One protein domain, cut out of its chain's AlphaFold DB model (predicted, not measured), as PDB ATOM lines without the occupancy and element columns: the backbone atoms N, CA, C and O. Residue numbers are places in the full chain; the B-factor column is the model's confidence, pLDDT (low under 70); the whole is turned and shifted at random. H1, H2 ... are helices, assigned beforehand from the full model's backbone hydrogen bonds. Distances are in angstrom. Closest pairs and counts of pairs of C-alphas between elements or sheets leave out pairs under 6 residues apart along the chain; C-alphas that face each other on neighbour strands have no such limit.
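Overview. This is residues 2 to 82 and 92 to 103 of the 276 residues of an uncharacterized protein of Hordeum vulgare subsp. vulgare (UniProt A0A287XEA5). A long helical hairpin of H2 and H3 spreads from its tight link as a narrow V, and the short helices H1 and H4 fill its wide end, H1 by the start of H2 and H4 by the last part of H3. Short H5 crosses H3 near its middle. The printed part has 93 residues with five named helices, H1 to H5 in chain order, and no named strand; the class is all helix. It is compact, with a radius of gyration of the C-alphas of 13.4 A and spans of 39 by 27 by 19 A.

Arrangement. The hub is H3, residues 40 to 63, touching three helices. H2, residues 19 to 37, forms a helical hairpin with it, at a shallow tilt of 29 degrees, opposite ways; the closest C-alphas, of Leu 30 and Ala 42, are 5.0 A apart. H4, residues 66 to 72, touches residues 57 to 61 of H3 alone, the closest C-alphas, of Ile 61 and His 69, being 6.2 A apart. H5, residues 94 to 102, only just touches H3, with 3 pairs of C-alphas within 8 A, closest at Gly 54 and Leu 99, 6.1 A. H1, residues 4 to 11, touches H4, the closest C-alphas, of Glu 11 and Ser 72, being 5.7 A apart. H1 also touches residues 19 to 20 of H2 alone, with the C-alphas of Phe 7 and Pro 19 closest at 6.2 A. H5 is apart from H1 and H2. The helix packing is mostly crossed, lines at a wide angle. In the five helices every O i to N i+4 pair is within hydrogen-bond range.

Along the chain. H3 is 34.8 A long from C-alpha 40 at (211.552, 127.052, 202.639), H2 26.9 A, H5 12.6 A, H1 11.0 A and H4 9.9 A. C-alpha 102 ends H5 at (201.342, 103.280, 206.125).

Size, cuts and confidence. The C-alphas farthest apart, of Ala 37 and His 64, are 40.6 A apart. Residues 83 to 91 are not printed, and C-alphas 82 and 92 are 14.9 A apart across this cut. Of the links printed whole, none is long. No printed residue is under 70 in pLDDT.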
ATOM      1  N   PHE A   2     196.178 115.532 189.409       77.62
ATOM      2  CA  PHE A   2     195.009 114.749 188.990       77.62
ATOM      3  C   PHE A   2     193.707 115.299 189.583       77.62
ATOM      4  O   PHE A   2     193.770 115.997 190.602       77.62
ATOM      5  N   PRO A   3     192.542 114.982 188.988       89.44
ATOM      6  CA  PRO A   3     191.253 115.145 189.650       89.44
ATOM      7  C   PRO A   3     191.214 114.361 190.971       89.44
ATOM      8  O   PRO A   3     191.772 113.267 191.056       89.44
ATOM      9  N   ALA A   4     190.528 114.889 191.989       90.00
ATOM     10  CA  ALA A   4     190.401 114.224 193.292       90.00
ATOM     11  C   ALA A   4     189.804 112.805 193.182       90.00
ATOM     12  O   ALA A   4     190.240 111.899 193.889       90.00
ATOM     13  N   GLU A   5     188.909 112.598 192.210       95.50
ATOM     14  CA  GLU A   5     188.280 111.310 191.891       95.50
ATOM     15  C   GLU A   5     189.294 110.180 191.639       95.50
ATOM     16  O   GLU A   5     189.011 109.013 191.901       95.50
ATOM     17  N   PHE A   6     190.496 110.488 191.142       96.25
ATOM     18  CA  PHE A   6     191.494 109.454 190.863       96.25
ATOM     19  C   PHE A   6     192.001 108.821 192.162       96.25
ATOM     20  O   PHE A   6     192.163 107.604 192.234       96.25
ATOM     21  N   PHE A   7     192.189 109.633 193.203       96.62
ATOM     22  CA  PHE A   7     192.521 109.141 194.538       96.62
ATOM     23  C   PHE A   7     191.339 108.385 195.146       96.62
ATOM     24  O   PHE A   7     191.544 107.327 195.729       96.62
ATOM     25  N   ASP A   8     190.106 108.855 194.928       96.44
ATOM     26  CA  ASP A   8     188.908 108.149 195.392       96.44
ATOM     27  C   ASP A   8     188.799 106.750 194.754       96.44
ATOM     28  O   ASP A   8     188.473 105.779 195.435       96.44
ATOM     29  N   ARG A   9     189.114 106.612 193.456       97.44
ATOM     30  CA  ARG A   9     189.160 105.317 192.757       97.44
ATOM     31  C   ARG A   9     190.266 104.416 193.292       97.44
ATOM     32  O   ARG A   9     189.985 103.252 193.562       97.44
ATOM     33  N   PHE A  10     191.472 104.953 193.478       97.00
ATOM     34  CA  PHE A  10     192.609 104.222 194.045       97.00
ATOM     35  C   PHE A  10     192.251 103.646 195.421       97.00
ATOM     36  O   PHE A  10     192.327 102.444 195.649       97.00
ATOM     37  N   GLU A  11     191.754 104.498 196.316       96.81
ATOM     38  CA  GLU A  11     191.370 104.141 197.686       96.81
ATOM     39  C   GLU A  11     190.152 103.193 197.714       96.81
ATOM     40  O   GLU A  11     189.998 102.349 198.606       96.81
ATOM     41  N   ALA A  12     189.299 103.271 196.687       96.62
ATOM     42  CA  ALA A  12     188.201 102.343 196.450       96.62
ATOM     43  C   ALA A  12     188.613 101.042 195.728       96.62
ATOM     44  O   ALA A  12     187.728 100.222 195.466       96.62
ATOM     45  N   ILE A  13     189.904 100.819 195.448       97.19
ATOM     46  CA  ILE A  13     190.425  99.650 194.711       97.19
ATOM     47  C   ILE A  13     189.677  99.478 193.380       97.19
ATOM     48  O   ILE A  13     189.182  98.410 193.020       97.19
ATOM     49  N   LYS A  14     189.505 100.591 192.674       97.44
ATOM     50  CA  LYS A  14     188.977 100.629 191.315       97.44
ATOM     51  C   LYS A  14     190.130 100.955 190.375       97.44
ATOM     52  O   LYS A  14     190.946 101.800 190.744       97.44
ATOM     53  N   PRO A  15     190.159 100.373 189.161       95.62
ATOM     54  CA  PRO A  15     191.223 100.637 188.200       95.62
ATOM     55  C   PRO A  15     191.436 102.138 188.045       95.62
ATOM     56  O   PRO A  15     190.461 102.861 187.848       95.62
ATOM     57  N   VAL A  16     192.668 102.618 188.165       95.12
ATOM     58  CA  VAL A  16     193.062 104.015 187.942       95.12
ATOM     59  C   VAL A  16     194.573 104.066 187.753       95.12
ATOM     60  O   VAL A  16     195.300 103.264 188.328       95.12
ATOM     61  N   TRP A  17     195.065 105.007 186.955       92.06
ATOM     62  CA  TRP A  17     196.491 105.074 186.666       92.06
ATOM     63  C   TRP A  17     197.260 105.858 187.742       92.06
ATOM     64  O   TRP A  17     197.253 107.088 187.746       92.06
ATOM     65  N   ALA A  18     197.875 105.116 188.669       92.50
ATOM     66  CA  ALA A  18     198.965 105.517 189.572       92.50
ATOM     67  C   ALA A  18     198.930 106.965 190.141       92.50
ATOM     68  O   ALA A  18     199.925 107.694 190.069       92.50
ATOM     69  N   PRO A  19     197.826 107.430 190.762       96.12
ATOM     70  CA  PRO A  19     197.728 108.812 191.236       96.12
ATOM     71  C   PRO A  19     198.728 109.141 192.357       96.12
ATOM     72  O   PRO A  19     199.291 110.240 192.381       96.12
ATOM     73  N   TYR A  20     198.999 108.189 193.256       96.88
ATOM     74  CA  TYR A  20     199.978 108.359 194.334       96.88
ATOM     75  C   TYR A  20     201.425 108.387 193.822       96.88
ATOM     76  O   TYR A  20     202.226 109.145 194.363       96.88
ATOM     77  N   TYR A  21     201.752 107.673 192.738       96.44
ATOM     78  CA  TYR A  21     203.067 107.768 192.093       96.44
ATOM     79  C   TYR A  21     203.393 109.202 191.666       96.44
ATOM     80  O   TYR A  21     204.474 109.714 191.966       96.44
ATOM     81  N   THR A  22     202.460 109.881 190.993       94.50
ATOM     82  CA  THR A  22     202.681 111.262 190.540       94.50
ATOM     83  C   THR A  22     202.825 112.216 191.714       94.50
ATOM     84  O   THR A  22     203.683 113.097 191.685       94.50
ATOM     85  N   ILE A  23     202.023 112.035 192.765       96.50
ATOM     86  CA  ILE A  23     202.156 112.828 193.988       96.50
ATOM     87  C   ILE A  23     203.515 112.610 194.638       96.50
ATOM     88  O   ILE A  23     204.154 113.599 194.984       96.50
ATOM     89  N   HIS A  24     204.003 111.373 194.711       97.50
ATOM     90  CA  HIS A  24     205.359 111.092 195.169       97.50
ATOM     91  C   HIS A  24     206.401 111.896 194.376       97.50
ATOM     92  O   HIS A  24     207.253 112.530 194.992       97.50
ATOM     93  N   LYS A  25     206.322 111.954 193.037       96.88
ATOM     94  CA  LYS A  25     207.290 112.735 192.237       96.88
ATOM     95  C   LYS A  25     207.244 114.230 192.548       96.88
ATOM     96  O   LYS A  25     208.290 114.867 192.627       96.88
ATOM     97  N   ILE A  26     206.049 114.784 192.750       97.19
ATOM     98  CA  ILE A  26     205.877 116.196 193.124       97.19
ATOM     99  C   ILE A  26     206.433 116.448 194.526       97.19
ATOM    100  O   ILE A  26     207.157 117.419 194.729       97.19
ATOM    101  N   MET A  27     206.116 115.575 195.485       98.38
ATOM    102  CA  MET A  27     206.606 115.684 196.858       98.38
ATOM    103  C   MET A  27     208.129 115.587 196.912       98.38
ATOM    104  O   MET A  27     208.745 116.420 197.569       98.38
ATOM    105  N   GLN A  28     208.735 114.641 196.187       98.00
ATOM    106  CA  GLN A  28     210.189 114.504 196.131       98.00
ATOM    107  C   GLN A  28     210.826 115.751 195.510       98.00
ATOM    108  O   GLN A  28     211.718 116.325 196.116       98.00
ATOM    109  N   GLY A  29     210.308 116.257 194.384       97.38
ATOM    110  CA  GLY A  29     210.838 117.479 193.771       97.38
ATOM    111  C   GLY A  29     210.735 118.718 194.674       97.38
ATOM    112  O   GLY A  29     211.650 119.538 194.706       97.38
ATOM    113  N   LEU A  30     209.650 118.858 195.445       98.31
ATOM    114  CA  LEU A  30     209.517 119.926 196.447       98.31
ATOM    115  C   LEU A  30     210.502 119.752 197.609       98.31
ATOM    116  O   LEU A  30     211.055 120.739 198.096       98.31
ATOM    117  N   LEU A  31     210.721 118.514 198.051       98.25
ATOM    118  CA  LEU A  31     211.690 118.216 199.096       98.25
ATOM    119  C   LEU A  31     213.119 118.502 198.620       98.25
ATOM    120  O   LEU A  31     213.869 119.153 199.342       98.25
ATOM    121  N   ASP A  32     213.452 118.133 197.383       97.31
ATOM    122  CA  ASP A  32     214.755 118.381 196.756       97.31
ATOM    123  C   ASP A  32     215.032 119.882 196.589       97.31
ATOM    124  O   ASP A  32     216.134 120.356 196.860       97.31
ATOM    125  N   GLN A  33     214.018 120.681 196.238       97.75
ATOM    126  CA  GLN A  33     214.131 122.147 196.232       97.75
ATOM    127  C   GLN A  33     214.514 122.711 197.608       97.75
ATOM    128  O   GLN A  33     215.209 123.726 197.696       97.75
ATOM    129  N   TYR A  34     214.070 122.078 198.694       97.94
ATOM    130  CA  TYR A  34     214.477 122.472 200.035       97.94
ATOM    131  C   TYR A  34     215.876 121.955 200.393       97.94
ATOM    132  O   TYR A  34     216.708 122.742 200.839       97.94
ATOM    133  N   THR A  35     216.159 120.668 200.191       96.94
ATOM    134  CA  THR A  35     217.424 120.047 200.621       96.94
ATOM    135  C   THR A  35     218.627 120.515 199.805       96.94
ATOM    136  O   THR A  35     219.712 120.651 200.365       96.94
ATOM    137  N   VAL A  36     218.444 120.805 198.513       96.38
ATOM    138  CA  VAL A  36     219.516 121.257 197.611       96.38
ATOM    139  C   VAL A  36     219.610 122.782 197.562       96.38
ATOM    140  O   VAL A  36     220.709 123.329 197.615       96.38
ATOM    141  N   ALA A  37     218.476 123.484 197.468       96.12
ATOM    142  CA  ALA A  37     218.450 124.934 197.230       96.12
ATOM    143  C   ALA A  37     217.966 125.773 198.430       96.12
ATOM    144  O   ALA A  37     217.871 126.996 198.324       96.12
ATOM    145  N   GLY A  38     217.643 125.158 199.573       96.94
ATOM    146  CA  GLY A  38     217.208 125.870 200.781       96.94
ATOM    147  C   GLY A  38     215.830 126.537 200.663       96.94
ATOM    148  O   GLY A  38     215.516 127.460 201.416       96.94
ATOM    149  N   ASN A  39     214.989 126.117 199.711       98.06
ATOM    150  CA  ASN A  39     213.702 126.757 199.451       98.06
ATOM    151  C   ASN A  39     212.644 126.410 200.519       98.06
ATOM    152  O   ASN A  39     211.896 125.438 200.398       98.06
ATOM    153  N   GLY A  40     212.523 127.246 201.553       98.06
ATOM    154  CA  GLY A  40     211.552 127.052 202.639       98.06
ATOM    155  C   GLY A  40     210.076 127.055 202.206       98.06
ATOM    156  O   GLY A  40     209.246 126.434 202.868       98.06
ATOM    157  N   LYS A  41     209.724 127.690 201.075       98.50
ATOM    158  CA  LYS A  41     208.352 127.618 200.535       98.50
ATOM    159  C   LYS A  41     208.043 126.217 200.014       98.50
ATOM    160  O   LYS A  41     206.946 125.718 200.245       98.50
ATOM    161  N   ALA A  42     209.011 125.579 199.355       98.44
ATOM    162  CA  ALA A  42     208.861 124.212 198.871       98.44
ATOM    163  C   ALA A  42     208.683 123.227 200.039       98.44
ATOM    164  O   ALA A  42     207.780 122.390 199.991       98.44
ATOM    165  N   LEU A  43     209.435 123.414 201.136       98.62
ATOM    166  CA  LEU A  43     209.240 122.643 202.369       98.62
ATOM    167  C   LEU A  43     207.819 122.805 202.934       98.62
ATOM    168  O   LEU A  43     207.154 121.818 203.240       98.62
ATOM    169  N   ALA A  44     207.323 124.040 203.043       98.69
ATOM    170  CA  ALA A  44     205.968 124.288 203.539       98.69
ATOM    171  C   ALA A  44     204.897 123.604 202.666       98.69
ATOM    172  O   ALA A  44     203.925 123.056 203.188       98.69
ATOM    173  N   MET A  45     205.092 123.588 201.344       98.62
ATOM    174  CA  MET A  45     204.189 122.912 200.410       98.62
ATOM    175  C   MET A  45     204.196 121.391 200.592       98.62
ATOM    176  O   MET A  45     203.122 120.800 200.676       98.62
ATOM    177  N   VAL A  46     205.367 120.749 200.690       98.56
ATOM    178  CA  VAL A  46     205.429 119.287 200.872       98.56
ATOM    179  C   VAL A  46     204.872 118.854 202.233       98.56
ATOM    180  O   VAL A  46     204.167 117.848 202.295       98.56
ATOM    181  N   VAL A  47     205.066 119.646 203.296       98.81
ATOM    182  CA  VAL A  47     204.422 119.414 204.605       98.81
ATOM    183  C   VAL A  47     202.897 119.509 204.496       98.81
ATOM    184  O   VAL A  47     202.184 118.640 204.994       98.81
ATOM    185  N   ALA A  48     202.372 120.524 203.800       98.62
ATOM    186  CA  ALA A  48     200.932 120.653 203.578       98.62
ATOM    187  C   ALA A  48     200.363 119.480 202.754       98.62
ATOM    188  O   ALA A  48     199.286 118.970 203.067       98.62
ATOM    189  N   MET A  49     201.097 119.013 201.738       98.38
ATOM    190  CA  MET A  49     200.723 117.832 200.956       98.38
ATOM    191  C   MET A  49     200.709 116.563 201.813       98.38
ATOM    192  O   MET A  49     199.733 115.816 201.756       98.38
ATOM    193  N   ALA A  50     201.737 116.339 202.638       98.69
ATOM    194  CA  ALA A  50     201.784 115.210 203.565       98.69
ATOM    195  C   ALA A  50     200.592 115.232 204.536       98.69
ATOM    196  O   ALA A  50     199.961 114.201 204.754       98.69
ATOM    197  N   GLY A  51     200.215 116.413 205.041       98.62
ATOM    198  CA  GLY A  51     199.007 116.589 205.851       98.62
ATOM    199  C   GLY A  51     197.726 116.202 205.105       98.62
ATOM    200  O   GLY A  51     196.932 115.415 205.616       98.62
ATOM    201  N   TYR A  52     197.537 116.693 203.877       98.00
ATOM    202  CA  TYR A  52     196.355 116.379 203.066       98.00
ATOM    203  C   TYR A  52     196.227 114.877 202.770       98.00
ATOM    204  O   TYR A  52     195.172 114.289 203.011       98.00
ATOM    205  N   PHE A  53     197.291 114.233 202.281       97.94
ATOM    206  CA  PHE A  53     197.252 112.799 201.970       97.94
ATOM    207  C   PHE A  53     197.213 111.930 203.230       97.94
ATOM    208  O   PHE A  53     196.568 110.883 203.218       97.94
ATOM    209  N   GLY A  54     197.805 112.386 204.337       98.38
ATOM    210  CA  GLY A  54     197.668 111.739 205.639       98.38
ATOM    211  C   GLY A  54     196.218 111.669 206.105       98.38
ATOM    212  O   GLY A  54     195.752 110.610 206.525       98.38
ATOM    213  N   GLU A  55     195.466 112.757 205.940       98.38
ATOM    214  CA  GLU A  55     194.039 112.787 206.266       98.38
ATOM    215  C   GLU A  55     193.205 111.873 205.361       98.38
ATOM    216  O   GLU A  55     192.271 111.224 205.841       98.38
ATOM    217  N   ARG A  56     193.560 111.756 204.075       97.62
ATOM    218  CA  ARG A  56     192.909 110.804 203.160       97.62
ATOM    219  C   ARG A  56     193.124 109.361 203.601       97.62
ATOM    220  O   ARG A  56     192.147 108.643 203.806       97.62
ATOM    221  N   VAL A  57     194.376 108.966 203.836       98.25
ATOM    222  CA  VAL A  57     194.723 107.620 204.319       98.25
ATOM    223  C   VAL A  57     194.006 107.321 205.638       98.25
ATOM    224  O   VAL A  57     193.355 106.284 205.774       98.25
ATOM    225  N   ARG A  58     194.024 108.263 206.588       98.19
ATOM    226  CA  ARG A  58     193.301 108.136 207.862       98.19
ATOM    227  C   ARG A  58     191.798 107.939 207.653       98.19
ATOM    228  O   ARG A  58     191.189 107.122 208.340       98.19
ATOM    229  N   SER A  59     191.197 108.657 206.703       97.94
ATOM    230  CA  SER A  59     189.778 108.519 206.361       97.94
ATOM    231  C   SER A  59     189.450 107.138 205.790       97.94
ATOM    232  O   SER A  59     188.457 106.538 206.200       97.94
ATOM    233  N   VAL A  60     190.294 106.608 204.899       98.00
ATOM    234  CA  VAL A  60     190.141 105.259 204.327       98.00
ATOM    235  C   VAL A  60     190.212 104.198 205.418       98.00
ATOM    236  O   VAL A  60     189.325 103.351 205.497       98.00
ATOM    237  N   ILE A  61     191.218 104.280 206.292       98.31
ATOM    238  CA  ILE A  61     191.400 103.324 207.391       98.31
ATOM    239  C   ILE A  61     190.209 103.372 208.350       98.31
ATOM    240  O   ILE A  61     189.680 102.330 208.722       98.31
ATOM    241  N   HIS A  62     189.743 104.572 208.706       98.19
ATOM    242  CA  HIS A  62     188.597 104.743 209.598       98.19
ATOM    243  C   HIS A  62     187.282 104.233 208.987       98.19
ATOM    244  O   HIS A  62     186.449 103.670 209.690       98.19
ATOM    245  N   ARG A  63     187.041 104.480 207.694       97.75
ATOM    246  CA  ARG A  63     185.794 104.074 207.014       97.75
ATOM    247  C   ARG A  63     185.781 102.602 206.615       97.75
ATOM    248  O   ARG A  63     184.702 102.040 206.443       97.75
ATOM    249  N   HIS A  64     186.954 102.013 206.422       97.25
ATOM    250  CA  HIS A  64     187.110 100.645 205.954       97.25
ATOM    251  C   HIS A  64     187.999  99.858 206.917       97.25
ATOM    252  O   HIS A  64     187.481  99.286 207.870       97.25
ATOM    253  N   SER A  65     189.308  99.805 206.662       97.44
ATOM    254  CA  SER A  65     190.289  99.154 207.531       97.44
ATOM    255  C   SER A  65     191.721  99.471 207.078       97.44
ATOM    256  O   SER A  65     191.933 100.059 206.011       97.44
ATOM    257  N   ILE A  66     192.722  99.059 207.859       97.12
ATOM    258  CA  ILE A  66     194.133  99.170 207.456       97.12
ATOM    259  C   ILE A  66     194.483  98.199 206.321       97.12
ATOM    260  O   ILE A  66     195.217  98.553 205.400       97.12
ATOM    261  N   GLU A  67     193.879  97.013 206.310       96.06
ATOM    262  CA  GLU A  67     194.030  96.018 205.248       96.06
ATOM    263  C   GLU A  67     193.481  96.550 203.925       96.06
ATOM    264  O   GLU A  67     194.084  96.331 202.876       96.06
ATOM    265  N   ARG A  68     192.374  97.309 203.957       96.31
ATOM    266  CA  ARG A  68     191.843  97.994 202.773       96.31
ATOM    267  C   ARG A  68     192.865  98.970 202.200       96.31
ATOM    268  O   ARG A  68     193.098  98.956 200.992       96.31
ATOM    269  N   HIS A  69     193.471  99.791 203.059       97.75
ATOM    270  CA  HIS A  69     194.519 100.730 202.662       97.75
ATOM    271  C   HIS A  69     195.703  99.993 202.027       97.75
ATOM    272  O   HIS A  69     196.047 100.275 200.883       97.75
ATOM    273  N   TRP A  70     196.260  98.974 202.679       96.75
ATOM    274  CA  TRP A  70     197.380  98.212 202.111       96.75
ATOM    275  C   TRP A  70     197.027  97.439 200.840       96.75
ATOM    276  O   TRP A  70     197.872  97.323 199.955       96.75
ATOM    277  N   THR A  71     195.784  96.977 200.696       96.38
ATOM    278  CA  THR A  71     195.318  96.360 199.446       96.38
ATOM    279  C   THR A  71     195.287  97.382 198.306       96.38
ATOM    280  O   THR A  71     195.644  97.041 197.181       96.38
ATOM    281  N   SER A  72     194.930  98.645 198.577       96.12
ATOM    282  CA  SER A  72     194.990  99.712 197.562       96.12
ATOM    283  C   SER A  72     196.417  99.985 197.071       96.12
ATOM    284  O   SER A  72     196.603 100.308 195.904       96.12
ATOM    285  N   LEU A  73     197.437  99.732 197.903       96.06
ATOM    286  CA  LEU A  73     198.855  99.839 197.522       96.06
ATOM    287  C   LEU A  73     199.331  98.721 196.578       96.06
ATOM    288  O   LEU A  73     200.524  98.636 196.283       96.06
ATOM    289  N   ASN A  74     198.449  97.816 196.142       92.31
ATOM    290  CA  ASN A  74     198.728  96.972 194.977       92.31
ATOM    291  C   ASN A  74     198.808  97.791 193.692       92.31
ATOM    292  O   ASN A  74     199.533  97.387 192.791       92.31
ATOM    293  N   GLU A  75     198.173  98.961 193.669       93.94
ATOM    294  CA  GLU A  75     198.442  99.964 192.654       93.94
ATOM    295  C   GLU A  75     199.666 100.811 193.006       93.94
ATOM    296  O   GLU A  75     200.006 101.033 194.173       93.94
ATOM    297  N   GLU A  76     200.347 101.294 191.969       94.69
ATOM    298  CA  GLU A  76     201.636 101.956 192.111       94.69
ATOM    299  C   GLU A  76     201.548 103.268 192.910       94.69
ATOM    300  O   GLU A  76     200.824 104.210 192.568       94.69
ATOM    301  N   THR A  77     202.374 103.355 193.956       96.19
ATOM    302  CA  THR A  77     202.549 104.569 194.770       96.19
ATOM    303  C   THR A  77     203.933 105.198 194.625       96.19
ATOM    304  O   THR A  77     204.188 106.273 195.161       96.19
ATOM    305  N   GLY A  78     204.837 104.577 193.862       96.31
ATOM    306  CA  GLY A  78     206.240 104.970 193.833       96.31
ATOM    307  C   GLY A  78     206.887 104.839 195.218       96.31
ATOM    308  O   GLY A  78     206.633 103.886 195.938       96.31
ATOM    309  N   GLY A  79     207.733 105.798 195.592       97.88
ATOM    310  CA  GLY A  79     208.426 105.868 196.881       97.88
ATOM    311  C   GLY A  79     207.733 106.823 197.850       97.88
ATOM    312  O   GLY A  79     208.384 107.694 198.421       97.88
ATOM    313  N   MET A  80     206.407 106.717 198.006       98.44
ATOM    314  CA  MET A  80     205.685 107.528 198.999       98.44
ATOM    315  C   MET A  80     206.249 107.316 200.410       98.44
ATOM    316  O   MET A  80     206.389 108.280 201.156       98.44
ATOM    317  N   ASN A  81     206.623 106.083 200.767       98.56
ATOM    318  CA  ASN A  81     207.294 105.811 202.037       98.56
ATOM    319  C   ASN A  81     208.665 106.514 202.124       98.56
ATOM    320  O   ASN A  81     208.920 107.196 203.113       98.56
ATOM    321  N   ASP A  82     209.496 106.437 201.077       98.56
ATOM    322  CA  ASP A  82     210.811 107.104 200.989       98.56
ATOM    323  C   ASP A  82     210.717 108.612 201.272       98.56
ATOM    324  O   ASP A  82     211.298 109.107 202.242       98.56
ATOM    325  N   ASN A  92     211.186 116.285 212.024       98.06
ATOM    326  CA  ASN A  92     210.991 115.526 213.257       98.06
ATOM    327  C   ASN A  92     209.510 115.375 213.687       98.06
ATOM    328  O   ASN A  92     209.206 115.117 214.852       98.06
ATOM    329  N   ASP A  93     208.567 115.537 212.753       98.38
ATOM    330  CA  ASP A  93     207.132 115.401 213.015       98.38
ATOM    331  C   ASP A  93     206.691 113.939 212.879       98.38
ATOM    332  O   ASP A  93     206.674 113.371 211.784       98.38
ATOM    333  N   GLN A  94     206.278 113.337 213.996       98.19
ATOM    334  CA  GLN A  94     205.854 111.934 214.071       98.19
ATOM    335  C   GLN A  94     204.711 111.580 213.112       98.19
ATOM    336  O   GLN A  94     204.584 110.426 212.707       98.19
ATOM    337  N   ARG A  95     203.896 112.554 212.691       98.38
ATOM    338  CA  ARG A  95     202.838 112.318 211.700       98.38
ATOM    339  C   ARG A  95     203.412 111.874 210.356       98.38
ATOM    340  O   ARG A  95     202.816 111.022 209.703       98.38
ATOM    341  N   HIS A  96     204.578 112.395 209.968       98.69
ATOM    342  CA  HIS A  96     205.272 111.972 208.750       98.69
ATOM    343  C   HIS A  96     205.810 110.545 208.879       98.69
ATOM    344  O   HIS A  96     205.652 109.764 207.946       98.69
ATOM    345  N   LEU A  97     206.357 110.177 210.046       98.56
ATOM    346  CA  LEU A  97     206.839 108.817 210.315       98.56
ATOM    347  C   LEU A  97     205.705 107.784 210.227       98.56
ATOM    348  O   LEU A  97     205.846 106.758 209.564       98.56
ATOM    349  N   VAL A  98     204.570 108.072 210.870       98.50
ATOM    350  CA  VAL A  98     203.388 107.198 210.843       98.50
ATOM    351  C   VAL A  98     202.841 107.072 209.424       98.50
ATOM    352  O   VAL A  98     202.539 105.965 208.982       98.50
ATOM    353  N   LEU A  99     202.737 108.183 208.688       98.69
ATOM    354  CA  LEU A  99     202.250 108.139 207.314       98.69
ATOM    355  C   LEU A  99     203.201 107.363 206.396       98.69
ATOM    356  O   LEU A  99     202.724 106.576 205.585       98.69
ATOM    357  N   ALA A 100     204.518 107.532 206.548       98.69
ATOM    358  CA  ALA A 100     205.516 106.776 205.793       98.69
ATOM    359  C   ALA A 100     205.333 105.265 205.986       98.69
ATOM    360  O   ALA A 100     205.248 104.527 205.007       98.69
ATOM    361  N   HIS A 101     205.146 104.832 207.238       98.19
ATOM    362  CA  HIS A 101     204.900 103.430 207.569       98.19
ATOM    363  C   HIS A 101     203.622 102.877 206.922       98.19
ATOM    364  O   HIS A 101     203.588 101.739 206.455       98.19
ATOM    365  N   LEU A 102     202.566 103.688 206.818       98.44
ATOM    366  CA  LEU A 102     201.342 103.280 206.125       98.44
ATOM    367  C   LEU A 102     201.570 103.029 204.623       98.44
ATOM    368  O   LEU A 102     200.769 102.321 204.021       98.44
ATOM    369  N   PHE A 103     202.657 103.531 204.029       98.50
ATOM    370  CA  PHE A 103     203.059 103.264 202.642       98.50
ATOM    371  C   PHE A 103     204.115 102.149 202.487       98.50
ATOM    372  O   PHE A 103     204.514 101.869 201.360       98.50
TER     373      PHE A 103